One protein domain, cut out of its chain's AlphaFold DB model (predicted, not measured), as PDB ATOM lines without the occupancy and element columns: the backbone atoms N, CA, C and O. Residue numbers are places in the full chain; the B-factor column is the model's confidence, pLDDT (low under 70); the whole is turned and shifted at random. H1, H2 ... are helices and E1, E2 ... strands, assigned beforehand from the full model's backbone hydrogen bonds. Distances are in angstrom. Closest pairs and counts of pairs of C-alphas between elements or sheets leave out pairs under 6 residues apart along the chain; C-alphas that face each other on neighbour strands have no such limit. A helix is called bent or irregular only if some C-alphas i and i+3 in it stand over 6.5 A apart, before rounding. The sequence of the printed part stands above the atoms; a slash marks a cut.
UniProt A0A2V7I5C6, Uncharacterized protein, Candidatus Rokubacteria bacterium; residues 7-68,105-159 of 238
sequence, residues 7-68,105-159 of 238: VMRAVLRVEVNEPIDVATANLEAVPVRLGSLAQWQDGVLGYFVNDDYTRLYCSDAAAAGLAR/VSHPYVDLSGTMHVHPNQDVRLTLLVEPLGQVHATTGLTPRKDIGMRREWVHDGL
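What this domain is: This is residues 7 to 68 and 105 to 159 of the 238 residues of an uncharacterized protein of Candidatus Rokubacteria bacterium (UniProt A0A2V7I5C6). Two strongly twisted sheets of four strands each stand face to face as a sandwich, their strands crossed at 42 degrees; three short helices lie away from the faces, H1 at one far end and H2 and H3 toward the other. The printed part has 117 residues, with the order E1 H1 E2 E3 E4 H2 E5 E6 E7 E8 H3. One sheet runs E1 E6 E3 E4 and the other E5 E2 E7 E8, both antiparallel throughout, and the class is mixed, helices and strands. The whole is compact, with a radius of gyration of the C-alphas of 15.2 A and spans of 47 by 37 by 27 A.

Where its parts are: Find C-alpha 7 at (88.106, 145.434, -9.289); from there E1 runs over residues 7 to 12, 15.8 A. Next come H1, residues 22 to 25, and E2, residues 30 to 34. E3 holds residues 44 to 49, 13.9 A, and E4 residues 52 to 58, 14.1 A. H2 is residues 61 to 65. After the cut, E5 is residues 115 to 118. E6 begins at C-alpha 124, (97.113, 144.387, 4.570), and runs 17.7 A to residue 130. E7, residues 135 to 139, and E8, residues 146 to 149, follow. H3, residues 152 to 159, ends at (78.387, 141.767, -16.226); it is irregular, with C-alphas 154 and 157 7.6 A apart.

How they stand to each other: Start at E1, an edge strand: it is antiparallel to E6, with N 8 and O 128 2.9 A apart. On E6's other side look for E3, where N 48 and O 127 are 2.8 A apart. E3 and E4 form a hairpin, with N 47 and O 57 at 2.9 A. In the second sheet, E5 and E2 have N 32 and O 116 at 2.8 A. E2 and E7 have N 33 and O 139 at 2.9 A. E7 and E8 form a hairpin, with N 136 and O 148 at 2.8 A. Between the sheets, the closest C-alphas of E3 and E7, Val 44 and Val 136, are 6.0 A apart. H1, H2 and H3 are on neither sheet, and H1 and H3 are apart. Every O i to N i+4 pair is within hydrogen-bond range in H2, 2 of 4 are in H3, and H1 is too short for such a pair.

The domain as a whole: The two farthest C-alphas, Pro 19 and Arg 68, are 50.5 A apart. Residues 69 to 104 are not printed, and C-alphas 68 and 105 are 8.4 A apart across this cut. Of the links printed whole, none is long. The mean pLDDT of the printed part is 86.9; look for values under 70 at residues 19 to 20, 22, and 24 to 25.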
ATOM      1  N   VAL A   7      87.299 144.803 -10.340       94.06
ATOM      2  CA  VAL A   7      88.106 145.434  -9.289       94.06
ATOM      3  C   VAL A   7      87.553 145.000  -7.937       94.06
ATOM      4  O   VAL A   7      86.393 145.268  -7.625       94.06
ATOM      5  N   MET A   8      88.369 144.325  -7.130       92.62
ATOM      6  CA  MET A   8      87.962 143.812  -5.821       92.62
ATOM      7  C   MET A   8      88.756 144.440  -4.687       92.62
ATOM      8  O   MET A   8      89.951 144.698  -4.810       92.62
ATOM      9  N   ARG A   9      88.094 144.618  -3.544       94.69
ATOM     10  CA  ARG A   9      88.725 145.014  -2.284       94.69
ATOM     11  C   ARG A   9      88.831 143.800  -1.374       94.69
ATOM     12  O   ARG A   9      87.847 143.090  -1.185       94.69
ATOM     13  N   ALA A  10      90.012 143.577  -0.811       93.38
ATOM     14  CA  ALA A  10      90.268 142.473   0.105       93.38
ATOM     15  C   ALA A  10      91.180 142.906   1.257       93.38
ATOM     16  O   ALA A  10      91.885 143.912   1.171       93.38
ATOM     17  N   VAL A  11      91.165 142.125   2.336       94.94
ATOM     18  CA  VAL A  11      92.123 142.230   3.439       94.94
ATOM     19  C   VAL A  11      92.851 140.899   3.544       94.94
ATOM     20  O   VAL A  11      92.220 139.841   3.580       94.94
ATOM     21  N   LEU A  12      94.176 140.959   3.562       93.25
ATOM     22  CA  LEU A  12      95.056 139.821   3.763       93.25
ATOM     23  C   LEU A  12      95.650 139.897   5.167       93.25
ATOM     24  O   LEU A  12      96.174 140.937   5.560       93.25
ATOM     25  N   ARG A  13      95.606 138.773   5.883       91.88
ATOM     26  CA  ARG A  13      96.240 138.597   7.187       91.88
ATOM     27  C   ARG A  13      96.839 137.199   7.280       91.88
ATOM     28  O   ARG A  13      96.187 136.220   6.912       91.88
ATOM     29  N   VAL A  14      98.071 137.114   7.774       88.94
ATOM     30  CA  VAL A  14      98.716 135.851   8.155       88.94
ATOM     31  C   VAL A  14      98.601 135.722   9.668       88.94
ATOM     32  O   VAL A  14      99.133 136.554  10.395       88.94
ATOM     33  N   GLU A  15      97.869 134.722  10.151       86.62
ATOM     34  CA  GLU A  15      97.615 134.522  11.584       86.62
ATOM     35  C   GLU A  15      98.519 133.434  12.163       86.62
ATOM     36  O   GLU A  15      98.747 132.401  11.531       86.62
ATOM     37  N   VAL A  16      99.008 133.661  13.382       82.50
ATOM     38  CA  VAL A  16      99.785 132.688  14.160       82.50
ATOM     39  C   VAL A  16      98.948 132.300  15.378       82.50
ATOM     40  O   VAL A  16      98.699 133.135  16.244       82.50
ATOM     41  N   ASN A  17      98.498 131.042  15.420       75.94
ATOM     42  CA  ASN A  17      97.647 130.480  16.476       75.94
ATOM     43  C   ASN A  17      98.476 129.666  17.484       75.94
ATOM     44  O   ASN A  17      98.288 128.464  17.623       75.94
ATOM     45  N   GLU A  18      99.407 130.308  18.182       70.50
ATOM     46  CA  GLU A  18     100.156 129.709  19.296       70.50
ATOM     47  C   GLU A  18     100.393 130.770  20.382       70.50
ATOM     48  O   GLU A  18     100.316 131.963  20.073       70.50
ATOM     49  N   PRO A  19     100.670 130.394  21.650       69.00
ATOM     50  CA  PRO A  19     100.948 131.341  22.733       69.00
ATOM     51  C   PRO A  19     102.358 131.944  22.594       69.00
ATOM     52  O   PRO A  19     103.176 131.885  23.509       69.00
ATOM     53  N   ILE A  20     102.661 132.488  21.419       67.06
ATOM     54  CA  ILE A  20     103.887 133.217  21.120       67.06
ATOM     55  C   ILE A  20     103.589 134.695  21.352       67.06
ATOM     56  O   ILE A  20     102.560 135.212  20.913       67.06
ATOM     57  N   ASP A  21     104.491 135.380  22.047       72.81
ATOM     58  CA  ASP A  21     104.410 136.827  22.196       72.81
ATOM     59  C   ASP A  21     104.403 137.509  20.815       72.81
ATOM     60  O   ASP A  21     105.214 137.192  19.941       72.81
ATOM     61  N   VAL A  22     103.490 138.460  20.609       66.44
ATOM     62  CA  VAL A  22     103.273 139.133  19.315       66.44
ATOM     63  C   VAL A  22     104.541 139.860  18.860       66.44
ATOM     64  O   VAL A  22     104.838 139.897  17.666       66.44
ATOM     65  N   ALA A  23     105.335 140.375  19.806       70.12
ATOM     66  CA  ALA A  23     106.623 140.997  19.503       70.12
ATOM     67  C   ALA A  23     107.658 139.990  18.973       70.12
ATOM     68  O   ALA A  23     108.517 140.360  18.179       70.12
ATOM     69  N   THR A  24     107.551 138.715  19.362       69.75
ATOM     70  CA  THR A  24     108.420 137.631  18.878       69.75
ATOM     71  C   THR A  24     107.940 137.091  17.527       69.75
ATOM     72  O   THR A  24     108.752 136.816  16.648       69.75
ATOM     73  N   ALA A  25     106.623 136.986  17.316       66.56
ATOM     74  CA  ALA A  25     106.050 136.536  16.044       66.56
ATOM     75  C   ALA A  25     106.276 137.535  14.891       66.56
ATOM     76  O   ALA A  25     106.375 137.125  13.737       66.56
ATOM     77  N   ASN A  26     106.398 138.831  15.192       72.12
ATOM     78  CA  ASN A  26     106.530 139.893  14.188       72.12
ATOM     79  C   ASN A  26     107.976 140.264  13.833       72.12
ATOM     80  O   ASN A  26     108.180 141.251  13.125       72.12
ATOM     81  N   LEU A  27     108.962 139.486  14.290       73.94
ATOM     82  CA  LEU A  27     110.380 139.737  14.007       73.94
ATOM     83  C   LEU A  27     110.700 139.692  12.508       73.94
ATOM     84  O   LEU A  27     111.516 140.479  12.042       73.94
ATOM     85  N   GLU A  28     110.036 138.811  11.758       82.25
ATOM     86  CA  GLU A  28     110.290 138.605  10.331       82.25
ATOM     87  C   GLU A  28     109.005 138.724   9.510       82.25
ATOM     88  O   GLU A  28     107.924 138.297   9.925       82.25
ATOM     89  N   ALA A  29     109.127 139.311   8.320       89.81
ATOM     90  CA  ALA A  29     108.020 139.417   7.382       89.81
ATOM     91  C   ALA A  29     107.935 138.164   6.503       89.81
ATOM     92  O   ALA A  29     108.926 137.700   5.938       89.81
ATOM     93  N   VAL A  30     106.724 137.649   6.321       90.62
ATOM     94  CA  VAL A  30     106.461 136.476   5.487       90.62
ATOM     95  C   VAL A  30     106.219 136.925   4.044       90.62
ATOM     96  O   VAL A  30     105.391 137.814   3.818       90.62
ATOM     97  N   PRO A  31     106.898 136.334   3.044       93.12
ATOM     98  CA  PRO A  31     106.592 136.607   1.649       93.12
ATOM     99  C   PRO A  31     105.236 135.994   1.286       93.12
ATOM    100  O   PRO A  31     105.002 134.807   1.495       93.12
ATOM    101  N   VAL A  32     104.348 136.788   0.699       92.38
ATOM    102  CA  VAL A  32     103.053 136.347   0.182       92.38
ATOM    103  C   VAL A  32     102.964 136.688  -1.297       92.38
ATOM    104  O   VAL A  32     103.213 137.819  -1.711       92.38
ATOM    105  N   ARG A  33     102.584 135.699  -2.103       91.75
ATOM    106  CA  ARG A  33     102.255 135.865  -3.519       91.75
ATOM    107  C   ARG A  33     100.767 135.681  -3.730       91.75
ATOM    108  O   ARG A  33     100.183 134.752  -3.167       91.75
ATOM    109  N   LEU A  34     100.192 136.548  -4.556       91.50
ATOM    110  CA  LEU A  34      98.817 136.440  -5.025       91.50
ATOM    111  C   LEU A  34      98.831 136.150  -6.515       91.50
ATOM    112  O   LEU A  34      99.420 136.910  -7.283       91.50
ATOM    113  N   GLY A  35      98.158 135.080  -6.908       87.12
ATOM    114  CA  GLY A  35      98.136 134.652  -8.293       87.12
ATOM    115  C   GLY A  35      99.184 133.589  -8.623       87.12
ATOM    116  O   GLY A  35     100.229 133.479  -7.974       87.12
ATOM    117  N   SER A  36      98.913 132.796  -9.656       81.62
ATOM    118  CA  SER A  36      99.915 131.966 -10.330       81.62
ATOM    119  C   SER A  36      99.446 131.588 -11.730       81.62
ATOM    120  O   SER A  36      98.413 130.939 -11.861       81.62
ATOM    121  N   LEU A  37     100.241 131.880 -12.769       73.69
ATOM    122  CA  LEU A  37      99.899 131.491 -14.149       73.69
ATOM    123  C   LEU A  37      99.834 129.972 -14.357       73.69
ATOM    124  O   LEU A  37      99.160 129.498 -15.264       73.69
ATOM    125  N   ALA A  38     100.520 129.191 -13.518       77.56
ATOM    126  CA  ALA A  38     100.445 127.732 -13.566       77.56
ATOM    127  C   ALA A  38      99.082 127.185 -13.102       77.56
ATOM    128  O   ALA A  38      98.822 125.992 -13.252       77.56
ATOM    129  N   GLN A  39      98.233 128.021 -12.498       81.88
ATOM    130  CA  GLN A  39      96.911 127.641 -12.019       81.88
ATOM    131  C   GLN A  39      95.843 128.161 -12.970       81.88
ATOM    132  O   GLN A  39      95.601 129.356 -13.070       81.88
ATOM    133  N   TRP A  40      95.162 127.234 -13.636       81.81
ATOM    134  CA  TRP A  40      94.162 127.563 -14.650       81.81
ATOM    135  C   TRP A  40      92.927 128.297 -14.101       81.81
ATOM    136  O   TRP A  40      92.221 128.940 -14.866       81.81
ATOM    137  N   GLN A  41      92.654 128.184 -12.795       85.62
ATOM    138  CA  GLN A  41      91.534 128.858 -12.123       85.62
ATOM    139  C   GLN A  41      91.912 130.236 -11.574       85.62
ATOM    140  O   GLN A  41      91.049 130.935 -11.041       85.62
ATOM    141  N   ASP A  42      93.191 130.613 -11.641       87.75
ATOM    142  CA  ASP A  42      93.649 131.875 -11.087       87.75
ATOM    143  C   ASP A  42      93.330 133.036 -12.025       87.75
ATOM    144  O   ASP A  42      93.835 133.111 -13.143       87.75
ATOM    145  N   GLY A  43      92.474 133.937 -11.553       89.00
ATOM    146  CA  GLY A  43      92.032 135.094 -12.318       89.00
ATOM    147  C   GLY A  43      92.832 136.364 -12.039       89.00
ATOM    148  O   GLY A  43      92.484 137.406 -12.590       89.00
ATOM    149  N   VAL A  44      93.834 136.356 -11.148       92.12
ATOM    150  CA  VAL A  44      94.513 137.599 -10.743       92.12
ATOM    151  C   VAL A  44      95.405 138.109 -11.868       92.12
ATOM    152  O   VAL A  44      96.388 137.477 -12.251       92.12
ATOM    153  N   LEU A  45      95.115 139.320 -12.335       90.44
ATOM    154  CA  LEU A  45      95.943 140.049 -13.297       90.44
ATOM    155  C   LEU A  45      97.034 140.860 -12.588       90.44
ATOM    156  O   LEU A  45      98.176 140.938 -13.040       90.44
ATOM    157  N   GLY A  46      96.687 141.456 -11.450       92.56
ATOM    158  CA  GLY A  46      97.603 142.217 -10.613       92.56
ATOM    159  C   GLY A  46      96.897 142.830  -9.413       92.56
ATOM    160  O   GLY A  46      95.677 142.718  -9.270       92.56
ATOM    161  N   TYR A  47      97.655 143.465  -8.527       94.56
ATOM    162  CA  TYR A  47      97.118 144.040  -7.301       94.56
ATOM    163  C   TYR A  47      97.888 145.271  -6.819       94.56
ATOM    164  O   TYR A  47      99.061 145.463  -7.129       94.56
ATOM    165  N   PHE A  48      97.208 146.086  -6.018       95.94
ATOM    166  CA  PHE A  48      97.768 147.214  -5.278       95.94
ATOM    167  C   PHE A  48      97.727 146.919  -3.783       95.94
ATOM    168  O   PHE A  48      96.794 146.270  -3.296       95.94
ATOM    169  N   VAL A  49      98.722 147.421  -3.059       95.69
ATOM    170  CA  VAL A  49      98.910 147.171  -1.628       95.69
ATOM    171  C   VAL A  49      98.679 148.466  -0.855       95.69
ATOM    172  O   VAL A  49      99.211 149.507  -1.213       95.69
ATOM    173  N   ASN A  50      97.893 148.404   0.220       95.38
ATOM    174  CA  ASN A  50      97.634 149.506   1.153       95.38
ATOM    175  C   ASN A  50      97.147 150.809   0.500       95.38
ATOM    176  O   ASN A  50      97.501 151.893   0.954       95.38
ATOM    177  N   ASP A  51      96.313 150.695  -0.539       95.50
ATOM    178  CA  ASP A  51      95.797 151.844  -1.298       95.50
ATOM    179  C   ASP A  51      96.893 152.699  -1.971       95.50
ATOM    180  O   ASP A  51      96.630 153.820  -2.407       95.50
ATOM    181  N   ASP A  52      98.107 152.156  -2.115       95.06
ATOM    182  CA  ASP A  52      99.158 152.735  -2.944       95.06
ATOM    183  C   ASP A  52      98.948 152.334  -4.408       95.06
ATOM    184  O   ASP A  52      99.275 151.227  -4.839       95.06
ATOM    185  N   TYR A  53      98.389 153.264  -5.180       95.50
ATOM    186  CA  TYR A  53      98.147 153.098  -6.613       95.50
ATOM    187  C   TYR A  53      99.338 153.514  -7.478       95.50
ATOM    188  O   TYR A  53      99.204 153.559  -8.695       95.50
ATOM    189  N   THR A  54     100.495 153.837  -6.895       94.94
ATOM    190  CA  THR A  54     101.700 154.204  -7.658       94.94
ATOM    191  C   THR A  54     102.502 152.991  -8.126       94.94
ATOM    192  O   THR A  54     103.384 153.132  -8.976       94.94
ATOM    193  N   ARG A  55     102.183 151.799  -7.599       93.06
ATOM    194  CA  ARG A  55     102.875 150.544  -7.893       93.06
ATOM    195  C   ARG A  55     101.892 149.383  -8.034       93.06
ATOM    196  O   ARG A  55     101.270 148.951  -7.069       93.06
ATOM    197  N   LEU A  56     101.782 148.855  -9.248       93.62
ATOM    198  CA  LEU A  56     101.030 147.650  -9.574       93.62
ATOM    199  C   LEU A  56     101.924 146.420  -9.415       93.62
ATOM    200  O   LEU A  56     102.919 146.279 -10.125       93.62
ATOM    201  N   TYR A  57     101.532 145.494  -8.551       92.75
ATOM    202  CA  TYR A  57     102.159 144.184  -8.443       92.75
ATOM    203  C   TYR A  57     101.525 143.236  -9.456       92.75
ATOM    204  O   TYR A  57     100.334 142.931  -9.375       92.75
ATOM    205  N   CYS A  58     102.309 142.768 -10.423       90.19
ATOM    206  CA  CYS A  58     101.866 141.730 -11.349       90.19
ATOM    207  C   CYS A  58     101.765 140.389 -10.618       90.19
ATOM    208  O   CYS A  58     102.643 140.051  -9.828       90.19
ATOM    209  N   SER A  59     100.726 139.606 -10.911       85.25
ATOM    210  CA  SER A  59     100.567 138.261 -10.337       85.25
ATOM    211  C   SER A  59     101.708 137.315 -10.710       85.25
ATOM    212  O   SER A  59     102.059 136.425  -9.936       85.25
ATOM    213  N   ASP A  60     102.322 137.525 -11.875       81.62
ATOM    214  CA  ASP A  60     103.444 136.728 -12.351       81.62
ATOM    215  C   ASP A  60     104.446 137.579 -13.142       81.62
ATOM    216  O   ASP A  60     104.077 138.387 -14.000       81.62
ATOM    217  N   ALA A  61     105.739 137.365 -12.885       72.56
ATOM    218  CA  ALA A  61     106.834 138.035 -13.581       72.56
ATOM    219  C   ALA A  61     106.821 137.774 -15.097       72.56
ATOM    220  O   ALA A  61     107.261 138.621 -15.884       72.56
ATOM    221  N   ALA A  62     106.323 136.605 -15.516       74.50
ATOM    222  CA  ALA A  62     106.217 136.235 -16.918       74.50
ATOM    223  C   ALA A  62     105.236 137.140 -17.672       74.50
ATOM    224  O   ALA A  62     105.466 137.405 -18.848       74.50
ATOM    225  N   ALA A  63     104.210 137.694 -17.014       77.62
ATOM    226  CA  ALA A  63     103.239 138.573 -17.668       77.62
ATOM    227  C   ALA A  63     103.914 139.796 -18.314       77.62
ATOM    228  O   ALA A  63     103.628 140.137 -19.457       77.62
ATOM    229  N   ALA A  64     104.880 140.411 -17.627       75.00
ATOM    230  CA  ALA A  64     105.639 141.539 -18.166       75.00
ATOM    231  C   ALA A  64     106.750 141.132 -19.136       75.00
ATOM    232  O   ALA A  64     107.082 141.896 -20.039       75.00
ATOM    233  N   GLY A  65     107.337 139.946 -18.945       73.81
ATOM    234  CA  GLY A  65     108.330 139.394 -19.864       73.81
ATOM    235  C   GLY A  65     107.731 138.982 -21.211       73.81
ATOM    236  O   GLY A  65     108.432 139.015 -22.216       73.81
ATOM    237  N   LEU A  66     106.451 138.611 -21.229       74.62
ATOM    238  CA  LEU A  66     105.694 138.190 -22.410       74.62
ATOM    239  C   LEU A  66     104.799 139.299 -22.975       74.62
ATOM    240  O   LEU A  66     104.171 139.112 -24.019       74.62
ATOM    241  N   ALA A  67     104.728 140.447 -22.300       76.44
ATOM    242  CA  ALA A  67     103.956 141.587 -22.760       76.44
ATOM    243  C   ALA A  67     104.403 142.018 -24.167       76.44
ATOM    244  O   ALA A  67     105.561 141.865 -24.569       76.44
ATOM    245  N   ARG A  68     103.453 142.546 -24.940       74.19
ATOM    246  CA  ARG A  68     103.688 143.050 -26.294       74.19
ATOM    247  C   ARG A  68     103.307 144.521 -26.368       74.19
ATOM    248  O   ARG A  68     102.352 144.923 -25.701       74.19
ATOM    249  N   VAL A 105     108.173 144.737 -20.262       82.88
ATOM    250  CA  VAL A 105     107.700 145.937 -19.547       82.88
ATOM    251  C   VAL A 105     108.672 146.261 -18.408       82.88
ATOM    252  O   VAL A 105     108.812 145.486 -17.465       82.88
ATOM    253  N   SER A 106     109.345 147.410 -18.497       83.50
ATOM    254  CA  SER A 106     110.398 147.855 -17.566       83.50
ATOM    255  C   SER A 106     110.059 149.154 -16.819       83.50
ATOM    256  O   SER A 106     110.944 149.900 -16.403       83.50
ATOM    257  N   HIS A 107     108.770 149.451 -16.652       88.88
ATOM    258  CA  HIS A 107     108.321 150.709 -16.061       88.88
ATOM    259  C   HIS A 107     108.300 150.655 -14.515       88.88
ATOM    260  O   HIS A 107     107.786 149.675 -13.977       88.88
ATOM    261  N   PRO A 108     108.743 151.705 -13.782       89.81
ATOM    262  CA  PRO A 108     108.768 151.723 -12.306       89.81
ATOM    263  C   PRO A 108     107.413 151.495 -11.624       89.81
ATOM    264  O   PRO A 108     107.357 151.039 -10.488       89.81
ATOM    265  N   TYR A 109     106.326 151.805 -12.331       91.38
ATOM    266  CA  TYR A 109     104.954 151.534 -11.893       91.38
ATOM    267  C   TYR A 109     104.653 150.038 -11.733       91.38
ATOM    268  O   TYR A 109     103.713 149.687 -11.035       91.38
ATOM    269  N   VAL A 110     105.393 149.151 -12.402       90.38
ATOM    270  CA  VAL A 110     105.075 147.723 -12.456       90.38
ATOM    271  C   VAL A 110     106.115 146.929 -11.669       90.38
ATOM    272  O   VAL A 110     107.293 146.890 -12.022       90.38
ATOM    273  N   ASP A 111     105.667 146.262 -10.611       90.25
ATOM    274  CA  ASP A 111     106.463 145.326  -9.831       90.25
ATOM    275  C   ASP A 111     106.293 143.901 -10.366       90.25
ATOM    276  O   ASP A 111     105.205 143.323 -10.343       90.25
ATOM    277  N   LEU A 112     107.402 143.329 -10.836       86.12
ATOM    278  CA  LEU A 112     107.430 142.001 -11.451       86.12
ATOM    279  C   LEU A 112     107.692 140.874 -10.459       86.12
ATOM    280  O   LEU A 112     107.615 139.710 -10.837       86.12
ATOM    281  N   SER A 113     108.041 141.181  -9.212       83.38
ATOM    282  CA  SER A 113     108.273 140.149  -8.202       83.38
ATOM    283  C   SER A 113     106.985 139.412  -7.839       83.38
ATOM    284  O   SER A 113     107.048 138.264  -7.387       83.38
ATOM    285  N   GLY A 114     105.836 140.090  -7.972       82.75
ATOM    286  CA  GLY A 114     104.522 139.602  -7.552       82.75
ATOM    287  C   GLY A 114     104.455 139.195  -6.082       82.75
ATOM    288  O   GLY A 114     103.540 138.474  -5.681       82.75
ATOM    289  N   THR A 115     105.432 139.623  -5.280       89.38
ATOM    290  CA  THR A 115     105.613 139.203  -3.894       89.38
ATOM    291  C   THR A 115     105.487 140.417  -2.989       89.38
ATOM    292  O   THR A 115     106.194 141.405  -3.164       89.38
ATOM    293  N   MET A 116     104.611 140.325  -1.995       91.62
ATOM    294  CA  MET A 116     104.528 141.290  -0.903       91.62
ATOM    295  C   MET A 116     105.075 140.670   0.379       91.62
ATOM    296  O   MET A 116     105.022 139.456   0.555       91.62
ATOM    297  N   HIS A 117     105.568 141.495   1.293       91.94
ATOM    298  CA  HIS A 117     106.028 141.049   2.603       91.94
ATOM    299  C   HIS A 117     105.012 141.471   3.663       91.94
ATOM    300  O   HIS A 117     104.647 142.644   3.735       91.94
ATOM    301  N   VAL A 118     104.532 140.510   4.451       91.69
ATOM    302  CA  VAL A 118     103.464 140.706   5.440       91.69
ATOM    303  C   VAL A 118     103.963 140.258   6.803       91.69
ATOM    304  O   VAL A 118     104.398 139.115   6.952       91.69
ATOM    305  N   HIS A 119     103.892 141.130   7.808       90.50
ATOM    306  CA  HIS A 119     104.139 140.698   9.180       90.50
ATOM    307  C   HIS A 119     102.944 139.884   9.694       90.50
ATOM    308  O   HIS A 119     101.793 140.216   9.384       90.50
ATOM    309  N   PRO A 120     103.174 138.824  10.483       88.25
ATOM    310  CA  PRO A 120     102.084 138.121  11.140       88.25
ATOM    311  C   PRO A 120     101.155 139.069  11.914       88.25
ATOM    312  O   PRO A 120     101.553 140.106  12.438       88.25
ATOM    313  N   ASN A 121      99.866 138.740  11.949       86.56
ATOM    314  CA  ASN A 121      98.812 139.533  12.585       86.56
ATOM    315  C   ASN A 121      98.645 140.978  12.071       86.56
ATOM    316  O   ASN A 121      97.887 141.742  12.669       86.56
ATOM    317  N   GLN A 122      99.292 141.345  10.963       89.06
ATOM    318  CA  GLN A 122      99.078 142.613  10.277       89.06
ATOM    319  C   GLN A 122      97.963 142.482   9.234       89.06
ATOM    320  O   GLN A 122      97.991 141.580   8.395       89.06
ATOM    321  N   ASP A 123      97.032 143.435   9.244       93.50
ATOM    322  CA  ASP A 123      96.053 143.595   8.171       93.50
ATOM    323  C   ASP A 123      96.675 144.372   7.005       93.50
ATOM    324  O   ASP A 123      97.117 145.515   7.158       93.50
ATOM    325  N   VAL A 124      96.666 143.767   5.820       95.12
ATOM    326  CA  VAL A 124      97.113 144.387   4.570       95.12
ATOM    327  C   VAL A 124      95.909 144.583   3.661       95.12
ATOM    328  O   VAL A 124      95.222 143.623   3.306       95.12
ATOM    329  N   ARG A 125      95.631 145.835   3.282       97.06
ATOM    330  CA  ARG A 125      94.525 146.154   2.367       97.06
ATOM    331  C   ARG A 125      94.967 145.932   0.931       97.06
ATOM    332  O   ARG A 125      96.059 146.345   0.553       97.06
ATOM    333  N   LEU A 126      94.103 145.326   0.129       95.81
ATOM    334  CA  LEU A 126      94.391 144.980  -1.255       95.81
ATOM    335  C   LEU A 126      93.305 145.514  -2.184       95.81
ATOM    336  O   LEU A 126      92.110 145.375  -1.905       95.81
ATOM    337  N   THR A 127      93.734 146.065  -3.318       96.75
ATOM    338  CA  THR A 127      92.879 146.285  -4.489       96.75
ATOM    339  C   THR A 127      93.338 145.337  -5.585       96.75
ATOM    340  O   THR A 127      94.451 145.468  -6.084       96.75
ATOM    341  N   LEU A 128      92.505 144.363  -5.939       94.44
ATOM    342  CA  LEU A 128      92.825 143.297  -6.885       94.44
ATOM    343  C   LEU A 128      92.176 143.586  -8.242       94.44
ATOM    344  O   LEU A 128      90.998 143.939  -8.297       94.44
ATOM    345  N   LEU A 129      92.929 143.387  -9.322       94.12
ATOM    346  CA  LEU A 129      92.430 143.323 -10.694       94.12
ATOM    347  C   LEU A 129      92.308 141.850 -11.070       94.12
ATOM    348  O   LEU A 129      93.317 141.144 -11.118       94.12
ATOM    349  N   VAL A 130      91.086 141.375 -11.283       92.19
ATOM    350  CA  VAL A 130      90.818 139.938 -11.391       92.19
ATOM    351  C   VAL A 130      89.808 139.666 -12.499       92.19
ATOM    352  O   VAL A 130      88.848 140.418 -12.673       92.19
ATOM    353  N   GLU A 131      89.995 138.579 -13.238       91.25
ATOM    354  CA  GLU A 131      88.982 138.052 -14.146       91.25
ATOM    355  C   GLU A 131      87.704 137.680 -13.363       91.25
ATOM    356  O   GLU A 131      87.785 136.949 -12.369       91.25
ATOM    357  N   PRO A 132      86.517 138.168 -13.770       90.19
ATOM    358  CA  PRO A 132      85.262 137.827 -13.116       90.19
ATOM    359  C   PRO A 132      85.055 136.312 -13.045       90.19
ATOM    360  O   PRO A 132      85.294 135.605 -14.018       90.19
ATOM    361  N   LEU A 133      84.554 135.826 -11.905       88.00
ATOM    362  CA  LEU A 133      84.352 134.394 -11.613       88.00
ATOM    363  C   LEU A 133      85.646 133.565 -11.475       88.00
ATOM    364  O   LEU A 133      85.558 132.379 -11.160       88.00
ATOM    365  N   GLY A 134      86.823 134.177 -11.634       88.00
ATOM    366  CA  GLY A 134      88.104 133.561 -11.303       88.00
ATOM    367  C   GLY A 134      88.318 133.411  -9.793       88.00
ATOM    368  O   GLY A 134      87.643 134.044  -8.967       88.00
ATOM    369  N   GLN A 135      89.280 132.565  -9.429       91.19
ATOM    370  CA  GLN A 135      89.762 132.420  -8.059       91.19
ATOM    371  C   GLN A 135      91.044 133.224  -7.841       91.19
ATOM    372  O   GLN A 135      91.796 133.508  -8.769       91.19
ATOM    373  N   VAL A 136      91.297 133.579  -6.586       91.81
ATOM    374  CA  VAL A 136      92.519 134.246  -6.138       91.81
ATOM    375  C   VAL A 136      93.266 133.304  -5.215       91.81
ATOM    376  O   VAL A 136      92.757 132.987  -4.140       91.81
ATOM    377  N   HIS A 137      94.474 132.888  -5.594       92.56
ATOM    378  CA  HIS A 137      95.305 132.029  -4.754       92.56
ATOM    379  C   HIS A 137      96.361 132.832  -4.002       92.56
ATOM    380  O   HIS A 137      97.122 133.590  -4.597       92.56
ATOM    381  N   ALA A 138      96.469 132.598  -2.697       92.12
ATOM    382  CA  ALA A 138      97.510 133.138  -1.836       92.12
ATOM    383  C   ALA A 138      98.513 132.043  -1.448       92.12
ATOM    384  O   ALA A 138      98.139 130.994  -0.914       92.12
ATOM    385  N   THR A 139      99.799 132.289  -1.703       91.62
ATOM    386  CA  THR A 139     100.901 131.368  -1.388       91.62
ATOM    387  C   THR A 139     101.935 132.064  -0.509       91.62
ATOM    388  O   THR A 139     102.455 133.105  -0.897       91.62
ATOM    389  N   THR A 140     102.257 131.475   0.647       89.44
ATOM    390  CA  THR A 140     103.229 132.024   1.617       89.44
ATOM    391  C   THR A 140     104.525 131.211   1.714       89.44
ATOM    392  O   THR A 140     105.509 131.661   2.287       89.44
ATOM    393  N   GLY A 141     104.520 129.976   1.199       86.31
ATOM    394  CA  GLY A 141     105.606 129.006   1.386       86.31
ATOM    395  C   GLY A 141     105.659 128.367   2.782       86.31
ATOM    396  O   GLY A 141     106.366 127.380   2.951       86.31
ATOM    397  N   LEU A 142     104.892 128.882   3.752       85.44
ATOM    398  CA  LEU A 142     104.820 128.370   5.128       85.44
ATOM    399  C   LEU A 142     103.533 127.586   5.396       85.44
ATOM    400  O   LEU A 142     103.541 126.580   6.098       85.44
ATOM    401  N   THR A 143     102.417 128.048   4.835       83.19
ATOM    402  CA  THR A 143     101.092 127.450   5.019       83.19
ATOM    403  C   THR A 143     100.611 126.812   3.719       83.19
ATOM    404  O   THR A 143     101.043 127.230   2.637       83.19
ATOM    405  N   PRO A 144      99.668 125.850   3.781       88.19
ATOM    406  CA  PRO A 144      98.932 125.432   2.598       88.19
ATOM    407  C   PRO A 144      98.378 126.646   1.849       88.19
ATOM    408  O   PRO A 144      97.960 127.638   2.456       88.19
ATOM    409  N   ARG A 145      98.407 126.569   0.518       89.94
ATOM    410  CA  ARG A 145      97.842 127.600  -0.353       89.94
ATOM    411  C   ARG A 145      96.353 127.758  -0.049       89.94
ATOM    412  O   ARG A 145      95.645 126.764   0.084       89.94
ATOM    413  N   LYS A 146      95.899 129.006   0.023       90.94
ATOM    414  CA  LYS A 146      94.492 129.358   0.234       90.94
ATOM    415  C   LYS A 146      93.932 129.991  -1.029       90.94
ATOM    416  O   LYS A 146      94.612 130.824  -1.623       90.94
ATOM    417  N   ASP A 147      92.713 129.639  -1.408       90.88
ATOM    418  CA  ASP A 147      91.991 130.259  -2.514       90.88
ATOM    419  C   ASP A 147      90.713 130.966  -2.044       90.88
ATOM    420  O   ASP A 147      90.099 130.603  -1.038       90.88
ATOM    421  N   ILE A 148      90.339 132.027  -2.761       88.81
ATOM    422  CA  ILE A 148      89.063 132.724  -2.600       88.81
ATOM    423  C   ILE A 148      88.471 132.954  -3.988       88.81
ATOM    424  O   ILE A 148      89.069 133.629  -4.824       88.81
ATOM    425  N   GLY A 149      87.284 132.403  -4.225       86.75
ATOM    426  CA  GLY A 149      86.503 132.652  -5.435       86.75
ATOM    427  C   GLY A 149      85.569 133.850  -5.295       86.75
ATOM    428  O   GLY A 149      85.062 134.145  -4.208       86.75
ATOM    429  N   MET A 150      85.295 134.517  -6.415       87.44
ATOM    430  CA  MET A 150      84.212 135.496  -6.483       87.44
ATOM    431  C   MET A 150      82.850 134.822  -6.393       87.44
ATOM    432  O   MET A 150      82.607 133.786  -7.013       87.44
ATOM    433  N   ARG A 151      81.921 135.459  -5.680       88.62
ATOM    434  CA  ARG A 151      80.511 135.069  -5.730       88.62
ATOM    435  C   ARG A 151      79.840 135.684  -6.945       88.62
ATOM    436  O   ARG A 151      80.132 136.822  -7.316       88.62
ATOM    437  N   ARG A 152      78.891 134.951  -7.530       88.12
ATOM    438  CA  ARG A 152      78.108 135.427  -8.676       88.12
ATOM    439  C   ARG A 152      77.407 136.740  -8.344       88.12
ATOM    440  O   ARG A 152      77.449 137.656  -9.157       88.12
ATOM    441  N   GLU A 153      76.838 136.849  -7.145       90.62
ATOM    442  CA  GLU A 153      76.141 138.056  -6.675       90.62
ATOM    443  C   GLU A 153      77.001 139.331  -6.724       90.62
ATOM    444  O   GLU A 153      76.457 140.422  -6.824       90.62
ATOM    445  N   TRP A 154      78.332 139.221  -6.662       89.62
ATOM    446  CA  TRP A 154      79.222 140.387  -6.654       89.62
ATOM    447  C   TRP A 154      79.466 140.973  -8.043       89.62
ATOM    448  O   TRP A 154      79.764 142.157  -8.163       89.62
ATOM    449  N   VAL A 155      79.381 140.143  -9.085       89.94
ATOM    450  CA  VAL A 155      79.760 140.521 -10.455       89.94
ATOM    451  C   VAL A 155      78.589 140.486 -11.431       89.94
ATOM    452  O   VAL A 155      78.674 141.094 -12.493       89.94
ATOM    453  N   HIS A 156      77.492 139.803 -11.088       89.75
ATOM    454  CA  HIS A 156      76.383 139.549 -12.007       89.75
ATOM    455  C   HIS A 156      75.785 140.828 -12.592       89.75
ATOM    456  O   HIS A 156      75.742 140.955 -13.813       89.75
ATOM    457  N   ASP A 157      75.397 141.784 -11.749       89.31
ATOM    458  CA  ASP A 157      74.727 143.014 -12.188       89.31
ATOM    459  C   ASP A 157      75.639 143.891 -13.056       89.31
ATOM    460  O   ASP A 157      75.172 144.593 -13.951       89.31
ATOM    461  N   GLY A 158      76.950 143.857 -12.800       88.44
ATOM    462  CA  GLY A 158      77.943 144.548 -13.620       88.44
ATOM    463  C   GLY A 158      78.113 143.879 -14.982       88.44
ATOM    464  O   GLY A 158      78.070 144.551 -16.010       88.44
ATOM    465  N   LEU A 159      78.246 142.550 -14.997       88.88
ATOM    466  CA  LEU A 159      78.387 141.767 -16.226       88.88
ATOM    467  C   LEU A 159      77.131 141.828 -17.104       88.88
ATOM    468  O   LEU A 159      77.254 141.899 -18.323       88.88
TER     469      LEU A 159